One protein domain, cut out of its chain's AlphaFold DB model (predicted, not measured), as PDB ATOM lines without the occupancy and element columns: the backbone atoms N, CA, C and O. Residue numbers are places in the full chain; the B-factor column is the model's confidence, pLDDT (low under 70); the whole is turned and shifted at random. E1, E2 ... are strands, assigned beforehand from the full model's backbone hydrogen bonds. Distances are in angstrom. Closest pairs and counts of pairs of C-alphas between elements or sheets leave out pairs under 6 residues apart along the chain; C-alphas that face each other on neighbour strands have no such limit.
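This is residues 6 to 109 of the 111 residues of an uncharacterized protein of Rhizobium mesoamericanum STM3625 (UniProt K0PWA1). Two small sheets stand apart, tied by loops, with little regular structure: E1, E4, E3, E2, all antiparallel, and E6, E5, E7, mixed. The 104 printed residues have seven named strands, E1 to E7 along the chain, holding 41 residues: all strand. The whole is compact, radius of gyration of the C-alphas 14.6 A, spans 47 by 31 by 20 A.

Find E3, residues 42 to 49, 20.4 A long, from C-alpha 42 at (143.075, 136.181, 180.256). Its neighbours are E2, 30 to 36, and E4, 52 to 57; E1 is 13 to 16. Then find E5, 77 to 81, E6, 86 to 90, and E7, 101 to 106, ending at (157.407, 161.982, 193.140).

Hairpins E2-E3 and E3-E4 form a meander, successive antiparallel neighbours; look for N 46 and O 33, 2.8 A, and N 54 and O 47, 2.8 A. E1, antiparallel to E4 (N 15 and O 55, 2.8 A), completes a Greek key, its first strand pairing its fourth. E5 is parallel to E7 (N 79 and O 102, 2.8 A) and a hairpin with E6 (N 80 and O 87, 2.8 A).

The printed part has no cut; links E1 to E2 and E4 to E5 are long. Look for pLDDT under 70 at residues 60 to 64, 94 and 108 to 109.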
ATOM      1  N   THR A   6     162.181 132.336 176.685       71.31
ATOM      2  CA  THR A   6     162.556 132.089 175.286       71.31
ATOM      3  C   THR A   6     161.377 131.662 174.419       71.31
ATOM      4  O   THR A   6     161.464 131.748 173.200       71.31
ATOM      5  N   GLU A   7     160.281 131.231 175.038       74.56
ATOM      6  CA  GLU A   7     159.058 130.802 174.359       74.56
ATOM      7  C   GLU A   7     158.017 131.921 174.261       74.56
ATOM      8  O   GLU A   7     156.930 131.710 173.728       74.56
ATOM      9  N   TRP A   8     158.319 133.115 174.784       77.19
ATOM     10  CA  TRP A   8     157.360 134.211 174.771       77.19
ATOM     11  C   TRP A   8     157.148 134.722 173.343       77.19
ATOM     12  O   TRP A   8     158.133 134.987 172.641       77.19
ATOM     13  N   PRO A   9     155.885 134.921 172.921       77.44
ATOM     14  CA  PRO A   9     155.584 135.575 171.659       77.44
ATOM     15  C   PRO A   9     156.253 136.952 171.561       77.44
ATOM     16  O   PRO A   9     156.543 137.611 172.565       77.44
ATOM     17  N   ALA A  10     156.494 137.420 170.338       77.88
ATOM     18  CA  ALA A  10     157.056 138.749 170.129       77.88
ATOM     19  C   ALA A  10     156.149 139.828 170.754       77.88
ATOM     20  O   ALA A  10     154.952 139.867 170.504       77.88
ATOM     21  N   GLY A  11     156.716 140.705 171.585       78.19
ATOM     22  CA  GLY A  11     155.936 141.730 172.290       78.19
ATOM     23  C   GLY A  11     155.168 141.224 173.517       78.19
ATOM     24  O   GLY A  11     154.542 142.026 174.197       78.19
ATOM     25  N   ALA A  12     155.243 139.941 173.870       82.81
ATOM     26  CA  ALA A  12     154.800 139.511 175.188       82.81
ATOM     27  C   ALA A  12     155.818 139.958 176.249       82.81
ATOM     28  O   ALA A  12     157.042 139.858 176.078       82.81
ATOM     29  N   GLY A  13     155.313 140.428 177.383       85.38
ATOM     30  CA  GLY A  13     156.110 140.679 178.569       85.38
ATOM     31  C   GLY A  13     155.655 141.858 179.402       85.38
ATOM     32  O   GLY A  13     154.506 142.278 179.338       85.38
ATOM     33  N   LEU A  14     156.555 142.335 180.262       87.62
ATOM     34  CA  LEU A  14     156.230 143.375 181.223       87.62
ATOM     35  C   LEU A  14     156.446 144.761 180.620       87.62
ATOM     36  O   LEU A  14     157.540 145.090 180.160       87.62
ATOM     37  N   TYR A  15     155.418 145.585 180.710       90.00
ATOM     38  CA  TYR A  15     155.403 146.974 180.295       90.00
ATOM     39  C   TYR A  15     155.148 147.850 181.512       90.00
ATOM     40  O   TYR A  15     154.214 147.597 182.268       90.00
ATOM     41  N   CYS A  16     155.950 148.890 181.710       90.81
ATOM     42  CA  CYS A  16     155.631 149.956 182.651       90.81
ATOM     43  C   CYS A  16     154.908 151.062 181.883       90.81
ATOM     44  O   CYS A  16     155.473 151.627 180.949       90.81
ATOM     45  N   VAL A  17     153.660 151.358 182.248       89.94
ATOM     46  CA  VAL A  17     152.848 152.367 181.534       89.94
ATOM     47  C   VAL A  17     153.207 153.802 181.925       89.94
ATOM     48  O   VAL A  17     152.706 154.747 181.326       89.94
ATOM     49  N   MET A  18     154.080 153.956 182.920       89.06
ATOM     50  CA  MET A  18     154.668 155.236 183.300       89.06
ATOM     51  C   MET A  18     155.729 155.656 182.277       89.06
ATOM     52  O   MET A  18     156.464 154.820 181.741       89.06
ATOM     53  N   LYS A  19     155.863 156.961 182.069       86.62
ATOM     54  CA  LYS A  19     156.877 157.575 181.212       86.62
ATOM     55  C   LYS A  19     157.967 158.243 182.034       86.62
ATOM     56  O   LYS A  19     157.795 158.558 183.209       86.62
ATOM     57  N   THR A  20     159.109 158.467 181.394       84.75
ATOM     58  CA  THR A  20     160.186 159.249 182.001       84.75
ATOM     59  C   THR A  20     159.681 160.646 182.360       84.75
ATOM     60  O   THR A  20     158.973 161.266 181.572       84.75
ATOM     61  N   ASP A  21     160.064 161.117 183.546       84.19
ATOM     62  CA  ASP A  21     159.659 162.388 184.155       84.19
ATOM     63  C   ASP A  21     158.167 162.505 184.509       84.19
ATOM     64  O   ASP A  21     157.733 163.574 184.950       84.19
ATOM     65  N   ASP A  22     157.396 161.414 184.427       83.44
ATOM     66  CA  ASP A  22     156.034 161.407 184.948       83.44
ATOM     67  C   ASP A  22     156.010 161.764 186.438       83.44
ATOM     68  O   ASP A  22     156.837 161.325 187.252       83.44
ATOM     69  N   LEU A  23     154.986 162.542 186.784       81.62
ATOM     70  CA  LEU A  23     154.628 162.854 188.153       81.62
ATOM     71  C   LEU A  23     153.762 161.730 188.714       81.62
ATOM     72  O   LEU A  23     152.676 161.457 188.207       81.62
ATOM     73  N   THR A  24     154.218 161.109 189.797       81.25
ATOM     74  CA  THR A  24     153.476 160.033 190.464       81.25
ATOM     75  C   THR A  24     153.216 160.336 191.940       81.25
ATOM     76  O   THR A  24     153.926 161.122 192.584       81.25
ATOM     77  N   VAL A  25     152.143 159.743 192.468       79.19
ATOM     78  CA  VAL A  25     151.737 159.816 193.874       79.19
ATOM     79  C   VAL A  25     151.883 158.432 194.474       79.19
ATOM     80  O   VAL A  25     151.318 157.464 193.969       79.19
ATOM     81  N   ASN A  26     152.638 158.341 195.569       75.31
ATOM     82  CA  ASN A  26     152.855 157.060 196.215       75.31
ATOM     83  C   ASN A  26     151.577 156.746 196.983       75.31
ATOM     84  O   ASN A  26     151.150 157.538 197.820       75.31
ATOM     85  N   HIS A  27     150.947 155.619 196.678       78.50
ATOM     86  CA  HIS A  27     149.806 155.127 197.431       78.50
ATOM     87  C   HIS A  27     150.090 153.715 197.936       78.50
ATOM     88  O   HIS A  27     150.603 152.876 197.202       78.50
ATOM     89  N   SER A  28     149.669 153.400 199.160       80.44
ATOM     90  CA  SER A  28     149.847 152.076 199.781       80.44
ATOM     91  C   SER A  28     149.013 150.954 199.145       80.44
ATOM     92  O   SER A  28     148.975 149.837 199.657       80.44
ATOM     93  N   ARG A  29     148.320 151.232 198.034       81.25
ATOM     94  CA  ARG A  29     147.497 150.245 197.336       81.25
ATOM     95  C   ARG A  29     148.372 149.278 196.547       81.25
ATOM     96  O   ARG A  29     149.255 149.696 195.799       81.25
ATOM     97  N   PHE A  30     148.038 148.004 196.695       85.69
ATOM     98  CA  PHE A  30     148.437 146.917 195.818       85.69
ATOM     99  C   PHE A  30     147.192 146.500 195.034       85.69
ATOM    100  O   PHE A  30     146.186 146.127 195.641       85.69
ATOM    101  N   GLN A  31     147.219 146.623 193.709       89.19
ATOM    102  CA  GLN A  31     146.102 146.238 192.846       89.19
ATOM    103  C   GLN A  31     146.560 145.216 191.821       89.19
ATOM    104  O   GLN A  31     147.632 145.347 191.237       89.19
ATOM    105  N   PHE A  32     145.713 144.220 191.602       91.06
ATOM    106  CA  PHE A  32     145.919 143.142 190.651       91.06
ATOM    107  C   PHE A  32     144.633 142.988 189.846       91.06
ATOM    108  O   PHE A  32     143.564 142.823 190.435       91.06
ATOM    109  N   GLN A  33     144.726 143.077 188.524       92.00
ATOM    110  CA  GLN A  33     143.566 143.029 187.641       92.00
ATOM    111  C   GLN A  33     143.891 142.220 186.378       92.00
ATOM    112  O   GLN A  33     144.712 142.669 185.577       92.00
ATOM    113  N   PRO A  34     143.260 141.051 186.166       89.81
ATOM    114  CA  PRO A  34     143.346 140.367 184.884       89.81
ATOM    115  C   PRO A  34     142.645 141.200 183.805       89.81
ATOM    116  O   PRO A  34     141.612 141.823 184.064       89.81
ATOM    117  N   LEU A  35     143.209 141.202 182.604       87.44
ATOM    118  CA  LEU A  35     142.591 141.749 181.404       87.44
ATOM    119  C   LEU A  35     142.232 140.579 180.490       87.44
ATOM    120  O   LEU A  35     143.058 139.687 180.271       87.44
ATOM    121  N   THR A  36     140.991 140.574 180.018       86.25
ATOM    122  CA  THR A  36     140.425 139.498 179.208       86.25
ATOM    123  C   THR A  36     140.097 139.981 177.803       86.25
ATOM    124  O   THR A  36     139.742 141.145 177.616       86.25
ATOM    125  N   ASN A  37     140.182 139.073 176.833       83.31
ATOM    126  CA  ASN A  37     139.726 139.308 175.466       83.31
ATOM    127  C   ASN A  37     138.194 139.145 175.337       83.31
ATOM    128  O   ASN A  37     137.502 138.825 176.306       83.31
ATOM    129  N   ASP A  38     137.662 139.297 174.119       84.75
ATOM    130  CA  ASP A  38     136.225 139.141 173.807       84.75
ATOM    131  C   ASP A  38     135.665 137.723 174.065       84.75
ATOM    132  O   ASP A  38     134.460 137.497 173.956       84.75
ATOM    133  N   LYS A  39     136.530 136.748 174.372       87.69
ATOM    134  CA  LYS A  39     136.179 135.361 174.707       87.69
ATOM    135  C   LYS A  39     136.338 135.053 176.200       87.69
ATOM    136  O   LYS A  39     136.312 133.882 176.570       87.69
ATOM    137  N   ASP A  40     136.524 136.074 177.038       83.81
ATOM    138  CA  ASP A  40     136.796 135.964 178.480       83.81
ATOM    139  C   ASP A  40     138.111 135.233 178.830       83.81
ATOM    140  O   ASP A  40     138.327 134.815 179.971       83.81
ATOM    141  N   GLU A  41     139.035 135.096 177.876       83.44
ATOM    142  CA  GLU A  41     140.352 134.506 178.121       83.44
ATOM    143  C   GLU A  41     141.309 135.579 178.646       83.44
ATOM    144  O   GLU A  41     141.357 136.690 178.120       83.44
ATOM    145  N   ILE A  42     142.087 135.256 179.684       84.62
ATOM    146  CA  ILE A  42     143.075 136.181 180.256       84.62
ATOM    147  C   ILE A  42     144.243 136.337 179.279       84.62
ATOM    148  O   ILE A  42     145.008 135.396 179.074       84.62
ATOM    149  N   GLU A  43     144.426 137.542 178.749       85.06
ATOM    150  CA  GLU A  43     145.501 137.864 177.798       85.06
ATOM    151  C   GLU A  43     146.558 138.806 178.386       85.06
ATOM    152  O   GLU A  43     147.692 138.883 177.901       85.06
ATOM    153  N   ALA A  44     146.223 139.509 179.467       87.88
ATOM    154  CA  ALA A  44     147.172 140.346 180.176       87.88
ATOM    155  C   ALA A  44     146.844 140.448 181.665       87.88
ATOM    156  O   ALA A  44     145.769 140.080 182.141       87.88
ATOM    157  N   LEU A  45     147.794 140.994 182.409       89.50
ATOM    158  CA  LEU A  45     147.655 141.257 183.824       89.50
ATOM    159  C   LEU A  45     148.142 142.666 184.149       89.50
ATOM    160  O   LEU A  45     149.316 142.980 183.969       89.50
ATOM    161  N   ALA A  46     147.252 143.487 184.693       91.25
ATOM    162  CA  ALA A  46     147.600 144.773 185.264       91.25
ATOM    163  C   ALA A  46     147.969 144.634 186.746       91.25
ATOM    164  O   ALA A  46     147.278 143.987 187.536       91.25
ATOM    165  N   LEU A  47     149.069 145.278 187.119       91.00
ATOM    166  CA  LEU A  47     149.622 145.291 188.464       91.00
ATOM    167  C   LEU A  47     149.960 146.731 188.843       91.00
ATOM    168  O   LEU A  47     150.729 147.389 188.147       91.00
ATOM    169  N   SER A  48     149.418 147.216 189.957       89.19
ATOM    170  CA  SER A  48     149.792 148.511 190.529       89.19
ATOM    171  C   SER A  48     150.376 148.322 191.920       89.19
ATOM    172  O   SER A  48     149.737 147.730 192.793       89.19
ATOM    173  N   ILE A  49     151.590 148.827 192.131       85.25
ATOM    174  CA  ILE A  49     152.299 148.767 193.411       85.25
ATOM    175  C   ILE A  49     152.917 150.138 193.672       85.25
ATOM    176  O   ILE A  49     153.689 150.631 192.855       85.25
ATOM    177  N   PHE A  50     152.587 150.764 194.805       80.81
ATOM    178  CA  PHE A  50     153.126 152.080 195.188       80.81
ATOM    179  C   PHE A  50     152.910 153.195 194.145       80.81
ATOM    180  O   PHE A  50     153.688 154.144 194.068       80.81
ATOM    181  N   GLY A  51     151.854 153.089 193.331       81.56
ATOM    182  CA  GLY A  51     151.562 154.035 192.246       81.56
ATOM    183  C   GLY A  51     152.331 153.777 190.947       81.56
ATOM    184  O   GLY A  51     152.160 154.521 189.985       81.56
ATOM    185  N   LEU A  52     153.159 152.728 190.891       87.00
ATOM    186  CA  LEU A  52     153.760 152.234 189.655       87.00
ATOM    187  C   LEU A  52     152.821 151.215 189.023       87.00
ATOM    188  O   LEU A  52     152.482 150.216 189.658       87.00
ATOM    189  N   THR A  53     152.432 151.460 187.777       90.25
ATOM    190  CA  THR A  53     151.529 150.573 187.043       90.25
ATOM    191  C   THR A  53     152.298 149.803 185.977       90.25
ATOM    192  O   THR A  53     153.040 150.371 185.170       90.25
ATOM    193  N   PHE A  54     152.100 148.492 185.983       90.62
ATOM    194  CA  PHE A  54     152.690 147.546 185.055       90.62
ATOM    195  C   PHE A  54     151.603 146.722 184.378       90.62
ATOM    196  O   PHE A  54     150.582 146.412 184.988       90.62
ATOM    197  N   ILE A  55     151.860 146.331 183.138       91.12
ATOM    198  CA  ILE A  55     151.045 145.394 182.374       91.12
ATOM    199  C   ILE A  55     151.950 144.237 181.969       91.12
ATOM    200  O   ILE A  55     152.932 144.438 181.257       91.12
ATOM    201  N   LEU A  56     151.648 143.033 182.439       89.12
ATOM    202  CA  LEU A  56     152.230 141.801 181.926       89.12
ATOM    203  C   LEU A  56     151.334 141.298 180.797       89.12
ATOM    204  O   LEU A  56     150.252 140.781 181.052       89.12
ATOM    205  N   LEU A  57     151.779 141.473 179.562       87.94
ATOM    206  CA  LEU A  57     151.082 140.997 178.377       87.94
ATOM    207  C   LEU A  57     151.532 139.568 178.054       87.94
ATOM    208  O   LEU A  57     152.737 139.315 177.967       87.94
ATOM    209  N   LEU A  58     150.582 138.642 177.909       79.00
ATOM    210  CA  LEU A  58     150.855 137.216 177.685       79.00
ATOM    211  C   LEU A  58     150.908 136.846 176.195       79.00
ATOM    212  O   LEU A  58     151.532 135.845 175.847       79.00
ATOM    213  N   GLU A  59     150.321 137.671 175.323       75.00
ATOM    214  CA  GLU A  59     150.287 137.479 173.867       75.00
ATOM    215  C   GLU A  59     150.870 138.678 173.091       75.00
ATOM    216  O   GLU A  59     151.322 139.664 173.670       75.00
ATOM    217  N   THR A  60     150.944 138.580 171.760       66.81
ATOM    218  CA  THR A  60     151.503 139.625 170.884       66.81
ATOM    219  C   THR A  60     150.732 140.942 171.004       66.81
ATOM    220  O   THR A  60     149.520 140.970 170.823       66.81
ATOM    221  N   ALA A  61     151.452 142.048 171.223       59.09
ATOM    222  CA  ALA A  61     150.924 143.410 171.399       59.09
ATOM    223  C   ALA A  61     150.295 144.053 170.145       59.09
ATOM    224  O   ALA A  61     150.210 145.284 170.055       59.09
ATOM    225  N   ASP A  62     149.860 143.261 169.167       56.19
ATOM    226  CA  ASP A  62     149.317 143.801 167.931       56.19
ATOM    227  C   ASP A  62     147.883 144.299 168.156       56.19
ATOM    228  O   ASP A  62     146.896 143.573 168.143       56.19
ATOM    229  N   ALA A  63     147.809 145.613 168.368       54.31
ATOM    230  CA  ALA A  63     146.635 146.482 168.312       54.31
ATOM    231  C   ALA A  63     145.644 146.491 169.492       54.31
ATOM    232  O   ALA A  63     144.954 147.503 169.622       54.31
ATOM    233  N   ALA A  64     145.596 145.485 170.369       63.12
ATOM    234  CA  ALA A  64     144.555 145.410 171.411       63.12
ATOM    235  C   ALA A  64     144.623 146.536 172.467       63.12
ATOM    236  O   ALA A  64     143.596 147.021 172.936       63.12
ATOM    237  N   TYR A  65     145.828 147.015 172.803       75.19
ATOM    238  CA  TYR A  65     146.020 147.944 173.919       75.19
ATOM    239  C   TYR A  65     146.784 149.212 173.520       75.19
ATOM    240  O   TYR A  65     148.017 149.251 173.582       75.19
ATOM    241  N   PRO A  66     146.075 150.299 173.157       76.75
ATOM    242  CA  PRO A  66     146.698 151.568 172.779       76.75
ATOM    243  C   PRO A  66     147.664 152.120 173.835       76.75
ATOM    244  O   PRO A  66     148.689 152.697 173.481       76.75
ATOM    245  N   PHE A  67     147.379 151.894 175.123       76.06
ATOM    246  CA  PHE A  67     148.213 152.354 176.238       76.06
ATOM    247  C   PHE A  67     149.585 151.664 176.325       76.06
ATOM    248  O   PHE A  67     150.475 152.180 176.993       76.06
ATOM    249  N   ILE A  68     149.791 150.528 175.646       81.75
ATOM    250  CA  ILE A  68     151.083 149.821 175.629       81.75
ATOM    251  C   ILE A  68     152.058 150.460 174.629       81.75
ATOM    252  O   ILE A  68     153.269 150.357 174.801       81.75
ATOM    253  N   ARG A  69     151.563 151.177 173.609       80.69
ATOM    254  CA  ARG A  69     152.407 151.724 172.527       80.69
ATOM    255  C   ARG A  69     153.492 152.675 173.016       80.69
ATOM    256  O   ARG A  69     154.576 152.708 172.448       80.69
ATOM    257  N   GLU A  70     153.186 153.447 174.049       82.88
ATOM    258  CA  GLU A  70     154.112 154.413 174.644       82.88
ATOM    259  C   GLU A  70     154.681 153.922 175.981       82.88
ATOM    260  O   GLU A  70     155.412 154.651 176.651       82.88
ATOM    261  N   ALA A  71     154.336 152.696 176.384       89.06
ATOM    262  CA  ALA A  71     154.801 152.105 177.623       89.06
ATOM    263  C   ALA A  71     156.260 151.655 177.491       89.06
ATOM    264  O   ALA A  71     156.714 151.172 176.450       89.06
ATOM    265  N   LYS A  72     157.001 151.752 178.592       90.00
ATOM    266  CA  LYS A  72     158.376 151.274 178.663       90.00
ATOM    267  C   LYS A  72     158.383 149.750 178.741       90.00
ATOM    268  O   LYS A  72     158.004 149.171 179.760       90.00
ATOM    269  N   TYR A  73     158.826 149.095 177.675       87.88
ATOM    270  CA  TYR A  73     158.995 147.645 177.657       87.88
ATOM    271  C   TYR A  73     160.207 147.231 178.499       87.88
ATOM    272  O   TYR A  73     161.315 147.701 178.247       87.88
ATOM    273  N   ARG A  74     159.985 146.353 179.484       85.88
ATOM    274  CA  ARG A  74     161.013 145.720 180.329       85.88
ATOM    275  C   ARG A  74     162.098 146.690 180.832       85.88
ATOM    276  O   ARG A  74     163.269 146.504 180.523       85.88
ATOM    277  N   PRO A  75     161.759 147.727 181.619       86.94
ATOM    278  CA  PRO A  75     162.778 148.638 182.141       86.94
ATOM    279  C   PRO A  75     163.810 147.876 182.986       86.94
ATOM    280  O   PRO A  75     163.432 147.049 183.813       86.94
ATOM    281  N   ALA A  76     165.106 148.153 182.807       87.25
ATOM    282  CA  ALA A  76     166.167 147.555 183.638       87.25
ATOM    283  C   ALA A  76     166.208 148.163 185.043       87.25
ATOM    284  O   ALA A  76     166.554 147.508 186.027       87.25
ATOM    285  N   ARG A  77     165.888 149.451 185.136       88.88
ATOM    286  CA  ARG A  77     165.926 150.210 186.379       88.88
ATOM    287  C   ARG A  77     164.832 151.256 186.364       88.88
ATOM    288  O   ARG A  77     164.644 151.932 185.358       88.88
ATOM    289  N   ILE A  78     164.164 151.412 187.499       88.94
ATOM    290  CA  ILE A  78     163.276 152.533 187.778       88.94
ATOM    291  C   ILE A  78     163.978 153.410 188.808       88.94
ATOM    292  O   ILE A  78     164.135 153.014 189.963       88.94
ATOM    293  N   VAL A  79     164.444 154.580 188.382       89.56
ATOM    294  CA  VAL A  79     165.030 155.607 189.244       89.56
ATOM    295  C   VAL A  79     163.912 156.498 189.755       89.56
ATOM    296  O   VAL A  79     163.091 156.987 188.985       89.56
ATOM    297  N   ILE A  80     163.877 156.708 191.062       87.69
ATOM    298  CA  ILE A  80     162.802 157.400 191.754       87.69
ATOM    299  C   ILE A  80     163.396 158.592 192.497       87.69
ATOM    300  O   ILE A  80     164.097 158.424 193.497       87.69
ATOM    301  N   ALA A  81     163.097 159.796 192.016       86.88
ATOM    302  CA  ALA A  81     163.538 161.036 192.637       86.88
ATOM    303  C   ALA A  81     162.471 161.594 193.593       86.88
ATOM    304  O   ALA A  81     161.316 161.814 193.212       86.88
ATOM    305  N   TYR A  82     162.891 161.871 194.823       81.75
ATOM    306  CA  TYR A  82     162.166 162.633 195.839       81.75
ATOM    307  C   TYR A  82     162.847 163.998 196.029       81.75
ATOM    308  O   TYR A  82     163.995 164.168 195.616       81.75
ATOM    309  N   PRO A  83     162.205 164.972 196.704       82.62
ATOM    310  CA  PRO A  83     162.844 166.261 196.978       82.62
ATOM    311  C   PRO A  83     164.186 166.164 197.726       82.62
ATOM    312  O   PRO A  83     165.054 167.004 197.516       82.62
ATOM    313  N   SER A  84     164.364 165.159 198.589       85.62
ATOM    314  CA  SER A  84     165.540 165.020 199.465       85.62
ATOM    315  C   SER A  84     166.394 163.775 199.212       85.62
ATOM    316  O   SER A  84     167.415 163.604 199.873       85.62
ATOM    317  N   SER A  85     165.983 162.865 198.326       84.56
ATOM    318  CA  SER A  85     166.679 161.592 198.102       84.56
ATOM    319  C   SER A  85     166.362 160.989 196.736       84.56
ATOM    320  O   SER A  85     165.363 161.327 196.103       84.56
ATOM    321  N   THR A  86     167.200 160.043 196.314       89.56
ATOM    322  CA  THR A  86     166.976 159.229 195.118       89.56
ATOM    323  C   THR A  86     167.045 157.762 195.505       89.56
ATOM    324  O   THR A  86     168.056 157.313 196.042       89.56
ATOM    325  N   ASN A  87     165.983 157.019 195.204       87.94
ATOM    326  CA  ASN A  87     165.927 155.566 195.348       87.94
ATOM    327  C   ASN A  87     165.876 154.922 193.961       87.94
ATOM    328  O   ASN A  87     165.581 155.585 192.966       87.94
ATOM    329  N   TRP A  88     166.137 153.622 193.871       87.94
ATOM    330  CA  TRP A  88     165.956 152.886 192.624       87.94
ATOM    331  C   TRP A  88     165.480 151.461 192.870       87.94
ATOM    332  O   TRP A  88     165.802 150.845 193.886       87.94
ATOM    333  N   ILE A  89     164.735 150.938 191.902       84.19
ATOM    334  CA  ILE A  89     164.357 149.531 191.803       84.19
ATOM    335  C   ILE A  89     165.068 148.974 190.576       84.19
ATOM    336  O   ILE A  89     164.896 149.497 189.476       84.19
ATOM    337  N   THR A  90     165.876 147.933 190.760       82.81
ATOM    338  CA  THR A  90     166.555 147.249 189.653       82.81
ATOM    339  C   THR A  90     165.796 145.981 189.301       82.81
ATOM    340  O   THR A  90     165.474 145.181 190.179       82.81
ATOM    341  N   MET A  91     165.543 145.789 188.013       81.44
ATOM    342  CA  MET A  91     164.896 144.613 187.451       81.44
ATOM    343  C   MET A  91     165.921 143.895 186.577       81.44
ATOM    344  O   MET A  91     166.413 144.449 185.594       81.44
ATOM    345  N   SER A  92     166.282 142.673 186.964       73.75
ATOM    346  CA  SER A  92     167.160 141.841 186.146       73.75
ATOM    347  C   SER A  92     166.332 141.107 185.104       73.75
ATOM    348  O   SER A  92     165.316 140.487 185.417       73.75
ATOM    349  N   TRP A  93     166.798 141.167 183.865       73.62
ATOM    350  CA  TRP A  93     166.191 140.506 182.730       73.62
ATOM    351  C   TRP A  93     167.225 139.564 182.113       73.62
ATOM    352  O   TRP A  93     168.123 139.997 181.402       73.62
ATOM    353  N   GLU A  94     167.052 138.259 182.279       67.81
ATOM    354  CA  GLU A  94     167.857 137.252 181.572       67.81
ATOM    355  C   GLU A  94     167.328 137.021 180.139       67.81
ATOM    356  O   GLU A  94     166.542 136.111 179.897       67.81
ATOM    357  N   ASP A  95     167.596 137.925 179.186       70.75
ATOM    358  CA  ASP A  95     167.335 137.702 177.736       70.75
ATOM    359  C   ASP A  95     168.503 138.083 176.833       70.75
ATOM    360  O   ASP A  95     168.357 138.114 175.611       70.75
ATOM    361  N   GLY A  96     169.652 138.419 177.417       70.69
ATOM    362  CA  GLY A  96     170.805 138.878 176.652       70.69
ATOM    363  C   GLY A  96     170.572 140.198 175.910       70.69
ATOM    364  O   GLY A  96     171.361 140.530 175.027       70.69
ATOM    365  N   ARG A  97     169.511 140.955 176.234       75.06
ATOM    366  CA  ARG A  97     169.250 142.281 175.659       75.06
ATOM    367  C   ARG A  97     169.620 143.377 176.650       75.06
ATOM    368  O   ARG A  97     169.466 143.221 177.860       75.06
ATOM    369  N   ALA A  98     170.091 144.502 176.118       78.69
ATOM    370  CA  ALA A  98     170.216 145.728 176.892       78.69
ATOM    371  C   ALA A  98     168.823 146.335 177.090       78.69
ATOM    372  O   ALA A  98     168.055 146.444 176.135       78.69
ATOM    373  N   HIS A  99     168.515 146.726 178.324       81.69
ATOM    374  CA  HIS A  99     167.247 147.356 178.677       81.69
ATOM    375  C   HIS A  99     167.505 148.772 179.162       81.69
ATOM    376  O   HIS A  99     168.487 149.036 179.855       81.69
ATOM    377  N   GLU A 100     166.618 149.685 178.792       83.56
ATOM    378  CA  GLU A 100     166.754 151.092 179.146       83.56
ATOM    379  C   GLU A 100     166.275 151.363 180.578       83.56
ATOM    380  O   GLU A 100     165.383 150.692 181.110       83.56
ATOM    381  N   GLU A 101     166.848 152.396 181.190       85.12
ATOM    382  CA  GLU A 101     166.381 152.922 182.469       85.12
ATOM    383  C   GLU A 101     165.119 153.786 182.280       85.12
ATOM    384  O   GLU A 101     164.867 154.355 181.210       85.12
ATOM    385  N   LEU A 102     164.311 153.863 183.335       87.38
ATOM    386  CA  LEU A 102     163.138 154.721 183.475       87.38
ATOM    387  C   LEU A 102     163.348 155.624 184.693       87.38
ATOM    388  O   LEU A 102     163.646 155.122 185.774       87.38
ATOM    389  N   THR A 103     163.153 156.934 184.550       85.62
ATOM    390  CA  THR A 103     163.321 157.896 185.655       85.62
ATOM    391  C   THR A 103     162.000 158.582 185.967       85.62
ATOM    392  O   THR A 103     161.367 159.123 185.071       85.62
ATOM    393  N   LEU A 104     161.597 158.591 187.237       85.19
ATOM    394  CA  LEU A 104     160.330 159.138 187.728       85.19
ATOM    395  C   LEU A 104     160.561 160.172 188.834       85.19
ATOM    396  O   LEU A 104     161.557 160.103 189.564       85.19
ATOM    397  N   ARG A 105     159.610 161.100 189.003       83.75
ATOM    398  CA  ARG A 105     159.649 162.135 190.049       83.75
ATOM    399  C   ARG A 105     158.386 162.082 190.906       83.75
ATOM    400  O   ARG A 105     157.269 162.189 190.401       83.75
ATOM    401  N   PHE A 106     158.547 161.944 192.221       78.19
ATOM    402  CA  PHE A 106     157.407 161.982 193.140       78.19
ATOM    403  C   PHE A 106     156.993 163.412 193.462       78.19
ATOM    404  O   PHE A 106     157.822 164.261 193.785       78.19
ATOM    405  N   VAL A 107     155.681 163.652 193.446       73.50
ATOM    406  CA  VAL A 107     155.117 164.975 193.748       73.50
ATOM    407  C   VAL A 107     155.119 165.255 195.253       73.50
ATOM    408  O   VAL A 107     155.298 166.401 195.657       73.50
ATOM    409  N   ARG A 108     154.881 164.234 196.096       67.62
ATOM    410  CA  ARG A 108     154.746 164.359 197.564       67.62
ATOM    411  C   ARG A 108     155.133 163.043 198.273       67.62
ATOM    412  O   ARG A 108     154.822 161.983 197.727       67.62
ATOM    413  N   PRO A 109     155.774 163.078 199.457       58.66
ATOM    414  CA  PRO A 109     156.005 161.884 200.276       58.66
ATOM    415  C   PRO A 109     154.710 161.369 200.928       58.66
ATOM    416  O   PRO A 109     153.773 162.140 201.137       58.66
TER     417      PRO A 109